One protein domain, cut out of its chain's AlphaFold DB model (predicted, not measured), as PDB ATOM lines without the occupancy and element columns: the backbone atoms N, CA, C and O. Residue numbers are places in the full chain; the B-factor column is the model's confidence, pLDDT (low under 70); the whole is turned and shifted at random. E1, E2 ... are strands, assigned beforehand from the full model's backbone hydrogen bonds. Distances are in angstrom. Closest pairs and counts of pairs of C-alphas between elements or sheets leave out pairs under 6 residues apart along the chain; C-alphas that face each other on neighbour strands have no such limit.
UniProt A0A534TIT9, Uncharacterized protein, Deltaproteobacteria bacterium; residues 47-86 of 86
ATOM      1  N   VAL A  47      22.305  17.253  42.681       93.25
ATOM      2  CA  VAL A  47      21.466  18.449  42.540       93.25
ATOM      3  C   VAL A  47      20.007  18.018  42.405       93.25
ATOM      4  O   VAL A  47      19.703  17.105  41.643       93.25
ATOM      5  N   LEU A  48      19.125  18.674  43.155       95.06
ATOM      6  CA  LEU A  48      17.682  18.471  43.085       95.06
ATOM      7  C   LEU A  48      17.042  19.405  42.033       95.06
ATOM      8  O   LEU A  48      17.575  20.496  41.802       95.06
ATOM      9  N   PRO A  49      15.897  19.044  41.422       96.75
ATOM     10  CA  PRO A  49      15.158  17.786  41.586       96.75
ATOM     11  C   PRO A  49      15.862  16.593  40.919       96.75
ATOM     12  O   PRO A  49      16.627  16.752  39.968       96.75
ATOM     13  N   LEU A  50      15.588  15.380  41.403       96.31
ATOM     14  CA  LEU A  50      16.146  14.145  40.836       96.31
ATOM     15  C   LEU A  50      15.278  13.614  39.696       96.31
ATOM     16  O   LEU A  50      14.078  13.872  39.644       96.31
ATOM     17  N   THR A  51      15.872  12.828  38.796       96.62
ATOM     18  CA  THR A  51      15.127  12.053  37.792       96.62
ATOM     19  C   THR A  51      14.901  10.637  38.333       96.62
ATOM     20  O   THR A  51      15.886   9.913  38.486       96.62
ATOM     21  N   PRO A  52      13.659  10.225  38.659       95.00
ATOM     22  CA  PRO A  52      13.376   8.850  39.059       95.00
ATOM     23  C   PRO A  52      13.607   7.851  37.907       95.00
ATOM     24  O   PRO A  52      13.444   8.224  36.743       95.00
ATOM     25  N   PRO A  53      13.931   6.579  38.208       96.44
ATOM     26  CA  PRO A  53      14.063   6.008  39.548       96.44
ATOM     27  C   PRO A  53      15.380   6.400  40.232       96.44
ATOM     28  O   PRO A  53      16.439   6.440  39.609       96.44
ATOM     29  N   VAL A  54      15.315   6.655  41.539       95.38
ATOM     30  CA  VAL A  54      16.497   6.937  42.364       95.38
ATOM     31  C   VAL A  54      16.880   5.678  43.127       95.38
ATOM     32  O   VAL A  54      16.045   5.080  43.801       95.38
ATOM     33  N   THR A  55      18.152   5.294  43.064       94.25
ATOM     34  CA  THR A  55      18.689   4.194  43.872       94.25
ATOM     35  C   THR A  55      19.467   4.763  45.050       94.25
ATOM     36  O   THR A  55      20.429   5.508  44.861       94.25
ATOM     37  N   VAL A  56      19.080   4.385  46.266       91.00
ATOM     38  CA  VAL A  56      19.807   4.727  47.494       91.00
ATOM     39  C   VAL A  56      20.522   3.482  47.990       91.00
ATOM     40  O   VAL A  56      19.908   2.421  48.088       91.00
ATOM     41  N   GLN A  57      21.813   3.600  48.298       90.19
ATOM     42  CA  GLN A  57      22.641   2.483  48.752       90.19
ATOM     43  C   GLN A  57      23.436   2.841  50.005       90.19
ATOM     44  O   GLN A  57      24.052   3.901  50.087       90.19
ATOM     45  N   LEU A  58      23.467   1.911  50.955       87.38
ATOM     46  CA  LEU A  58      24.428   1.862  52.044       87.38
ATOM     47  C   LEU A  58      25.522   0.862  51.666       87.38
ATOM     48  O   LEU A  58      25.266  -0.338  51.563       87.38
ATOM     49  N   GLN A  59      26.739   1.362  51.482       88.88
ATOM     50  CA  GLN A  59      27.893   0.560  51.091       88.88
ATOM     51  C   GLN A  59      28.817   0.365  52.293       88.88
ATOM     52  O   GLN A  59      29.275   1.327  52.911       88.88
ATOM     53  N   GLY A  60      29.070  -0.889  52.649       85.62
ATOM     54  CA  GLY A  60      30.054  -1.266  53.650       85.62
ATOM     55  C   GLY A  60      31.448  -1.377  53.038       85.62
ATOM     56  O   GLY A  60      31.619  -1.877  51.929       85.62
ATOM     57  N   ALA A  61      32.475  -0.993  53.800       85.25
ATOM     58  CA  ALA A  61      33.875  -1.138  53.385       85.25
ATOM     59  C   ALA A  61      34.297  -2.604  53.139       85.25
ATOM     60  O   ALA A  61      35.303  -2.868  52.491       85.25
ATOM     61  N   ASN A  62      33.518  -3.566  53.639       86.94
ATOM     62  CA  ASN A  62      33.686  -5.001  53.408       86.94
ATOM     63  C   ASN A  62      33.068  -5.493  52.081       86.94
ATOM     64  O   ASN A  62      32.950  -6.700  51.883       86.94
ATOM     65  N   GLY A  63      32.618  -4.588  51.207       86.50
ATOM     66  CA  GLY A  63      31.989  -4.920  49.925       86.50
ATOM     67  C   GLY A  63      30.520  -5.341  50.027       86.50
ATOM     68  O   GLY A  63      29.906  -5.638  49.006       86.50
ATOM     69  N   GLN A  64      29.936  -5.361  51.230       87.00
ATOM     70  CA  GLN A  64      28.493  -5.547  51.385       87.00
ATOM     71  C   GLN A  64      27.761  -4.271  50.972       87.00
ATOM     72  O   GLN A  64      28.188  -3.167  51.304       87.00
ATOM     73  N   CYS A  65      26.646  -4.422  50.266       89.19
ATOM     74  CA  CYS A  65      25.835  -3.304  49.813       89.19
ATOM     75  C   CYS A  65      24.363  -3.621  50.052       89.19
ATOM     76  O   CYS A  65      23.881  -4.693  49.681       89.19
ATOM     77  N   TRP A  66      23.661  -2.675  50.660       87.81
ATOM     78  CA  TRP A  66      22.212  -2.706  50.820       87.81
ATOM     79  C   TRP A  66      21.641  -1.517  50.073       87.81
ATOM     80  O   TRP A  66      22.150  -0.409  50.217       87.81
ATOM     81  N   GLY A  67      20.591  -1.720  49.290       89.69
ATOM     82  CA  GLY A  67      19.992  -0.634  48.533       89.69
ATOM     83  C   GLY A  67      18.509  -0.824  48.302       89.69
ATOM     84  O   GLY A  67      17.987  -1.928  48.428       89.69
ATOM     85  N   ALA A  68      17.864   0.284  47.966       91.00
ATOM     86  CA  ALA A  68      16.459   0.357  47.616       91.00
ATOM     87  C   ALA A  68      16.279   1.303  46.425       91.00
ATOM     88  O   ALA A  68      17.041   2.266  46.259       91.00
ATOM     89  N   THR A  69      15.274   1.013  45.606       95.75
ATOM     90  CA  THR A  69      14.872   1.843  44.473       95.75
ATOM     91  C   THR A  69      13.599   2.597  44.836       95.75
ATOM     92  O   THR A  69      12.725   2.088  45.532       95.75
ATOM     93  N   TYR A  70      13.558   3.855  44.414       95.94
ATOM     94  CA  TYR A  70      12.487   4.793  44.689       95.94
ATOM     95  C   TYR A  70      12.012   5.362  43.353       95.94
ATOM     96  O   TYR A  70      12.637   6.277  42.802       95.94
ATOM     97  N   SER A  71      10.936   4.797  42.804       96.81
ATOM     98  CA  SER A  71      10.405   5.200  41.496       96.81
ATOM     99  C   SER A  71       9.320   6.281  41.578       96.81
ATOM    100  O   SER A  71       9.183   7.079  40.650       96.81
ATOM    101  N   ALA A  72       8.600   6.368  42.703       97.19
ATOM    102  CA  ALA A  72       7.455   7.261  42.888       97.19
ATOM    103  C   ALA A  72       7.674   8.264  44.044       97.19
ATOM    104  O   ALA A  72       7.289   7.997  45.189       97.19
ATOM    105  N   PRO A  73       8.299   9.433  43.793       97.19
ATOM    106  CA  PRO A  73       8.457  10.448  44.825       97.19
ATOM    107  C   PRO A  73       7.131  11.118  45.191       97.19
ATOM    108  O   PRO A  73       6.365  11.548  44.333       97.19
ATOM    109  N   SER A  74       6.906  11.271  46.495       97.94
ATOM    110  CA  SER A  74       5.856  12.123  47.068       97.94
ATOM    111  C   SER A  74       6.220  13.614  47.042       97.94
ATOM    112  O   SER A  74       5.328  14.456  47.001       97.94
ATOM    113  N   VAL A  75       7.522  13.933  47.052       98.06
ATOM    114  CA  VAL A  75       8.084  15.285  46.883       98.06
ATOM    115  C   VAL A  75       9.339  15.177  46.018       98.06
ATOM    116  O   VAL A  75      10.153  14.276  46.236       98.06
ATOM    117  N   ASN A  76       9.484  16.068  45.037       97.62
ATOM    118  CA  ASN A  76      10.676  16.191  44.199       97.62
ATOM    119  C   ASN A  76      10.766  17.617  43.632       97.62
ATOM    120  O   ASN A  76      10.257  17.896  42.547       97.62
ATOM    121  N   ASP A  77      11.375  18.519  44.390       96.94
ATOM    122  CA  ASP A  77      11.576  19.921  44.019       96.94
ATOM    123  C   ASP A  77      13.049  20.328  44.186       96.94
ATOM    124  O   ASP A  77      13.919  19.480  44.339       96.94
ATOM    125  N   THR A  78      13.367  21.622  44.107       95.81
ATOM    126  CA  THR A  78      14.750  22.123  44.186       95.81
ATOM    127  C   THR A  78      15.392  22.010  45.575       95.81
ATOM    128  O   THR A  78      16.594  22.234  45.701       95.81
ATOM    129  N   GLY A  79      14.616  21.726  46.623       94.00
ATOM    130  CA  GLY A  79      15.067  21.641  48.012       94.00
ATOM    131  C   GLY A  79      14.854  20.275  48.667       94.00
ATOM    132  O   GLY A  79      15.570  19.960  49.619       94.00
ATOM    133  N   GLU A  80      13.927  19.452  48.168       95.19
ATOM    134  CA  GLU A  80      13.598  18.159  48.777       95.19
ATOM    135  C   GLU A  80      13.302  17.047  47.751       95.19
ATOM    136  O   GLU A  80      12.626  17.246  46.743       95.19
ATOM    137  N   PHE A  81      13.769  15.832  48.064       95.94
ATOM    138  CA  PHE A  81      13.299  14.584  47.461       95.94
ATOM    139  C   PHE A  81      12.817  13.645  48.568       95.94
ATOM    140  O   PHE A  81      13.576  13.310  49.482       95.94
ATOM    141  N   LYS A  82      11.566  13.186  48.478       96.62
ATOM    142  CA  LYS A  82      10.952  12.271  49.446       96.62
ATOM    143  C   LYS A  82      10.158  11.194  48.730       96.62
ATOM    144  O   LYS A  82       9.178  11.489  48.045       96.62
ATOM    145  N   ALA A  83      10.519   9.941  48.961       96.50
ATOM    146  CA  ALA A  83       9.879   8.787  48.348       96.50
ATOM    147  C   ALA A  83       9.784   7.617  49.334       96.50
ATOM    148  O   ALA A  83      10.569   7.520  50.282       96.50
ATOM    149  N   GLN A  84       8.830   6.726  49.088       93.75
ATOM    150  CA  GLN A  84       8.785   5.405  49.703       93.75
ATOM    151  C   GLN A  84       9.470   4.411  48.754       93.75
ATOM    152  O   GLN A  84       9.471   4.639  47.545       93.75
ATOM    153  N   THR A  85      10.120   3.381  49.300       88.69
ATOM    154  CA  THR A  85      10.723   2.328  48.464       88.69
ATOM    155  C   THR A  85       9.632   1.607  47.684       88.69
ATOM    156  O   THR A  85       8.520   1.462  48.199       88.69
ATOM    157  N   ASP A  86       9.983   1.175  46.476       87.69
ATOM    158  CA  ASP A  86       9.159   0.280  45.656       87.69
ATOM    159  C   ASP A  86       8.945  -1.086  46.335       87.69
ATOM    160  O   ASP A  86       9.820  -1.488  47.148       87.69
TER     161      ASP A  86
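AT A GLANCE: This is residues 47 to 86 of the 86 residues of an uncharacterized protein of Deltaproteobacteria bacterium (UniProt A0A534TIT9). Two antiparallel hairpins of unequal size make an L: the longer one, E1 and E2, forms the long arm, and the shorter one, E3 and E4, turns off at its far end, where E2 runs on into E3 at 88 degrees across residues 71 and 72. The build is loose, with a lead-in stretch of no named element, residues 47 to 53, before E1. The printed part has 40 residues with no named helix and four named strands, in the order E1, E2, E3, E4 along the chain, in two sheets of two strands, E1 - E2 and E3 - E4, each antiparallel. The class is all strand, though under half of the residues, 19 of 40, are in named strands. The radius of gyration of the C-alphas is 11.7 A, and the elongated outline spans 35 by 21 by 12 A.

HOW THE PARTS SIT: E1, residues 54 to 59, and E2, residues 65 to 70, are a hairpin of antiparallel neighbour strands, with 164 degrees between their directions. Among the C-alphas that face each other, those of Gln 57 and Gly 67 are 4.1 A apart. N 58 and O 66 are within hydrogen-bond range at 2.8 A, and so are N 70 and O 54 at 2.8 A. E3, residues 73 to 76, and E2 meet only through their link, residues 71 and 72. E3 and E4, residues 81 to 83, are the second hairpin, antiparallel at 174 degrees. The C-alphas of Pro 73 and Ala 83 face each other at 4.1 A. N 74 and O 82 are within hydrogen-bond range at 2.8 A, as are N 82 and O 75 at 2.9 A. The closest C-alphas of E2 and E4 are those of Tyr 70 and Ala 83, 6.0 A apart. E1 is apart from E3 and from E4.

IN THESE COORDINATES: E1 is 15.7 A long from its first C-alpha, that of Val 54 at (16.497, 6.937, 42.364), to that of Gln 59. E2 is 16.4 A long and ends at C-alpha 70, at (12.487, 4.793, 44.689). E3 spans residues 73 to 76, and E4 ends at C-alpha 83, at (9.879, 8.787, 48.348).

THE WHOLE: The two C-alphas farthest apart are those of Asn 62 and Asp 77, at 34.6 A. The links E1 to E2, E2 to E3 and E3 to E4 are tight. The printed part has no cut and ends at residue 86, the chain's last residue. The mean pLDDT of the printed part is 93.1, and no printed residue is under 70.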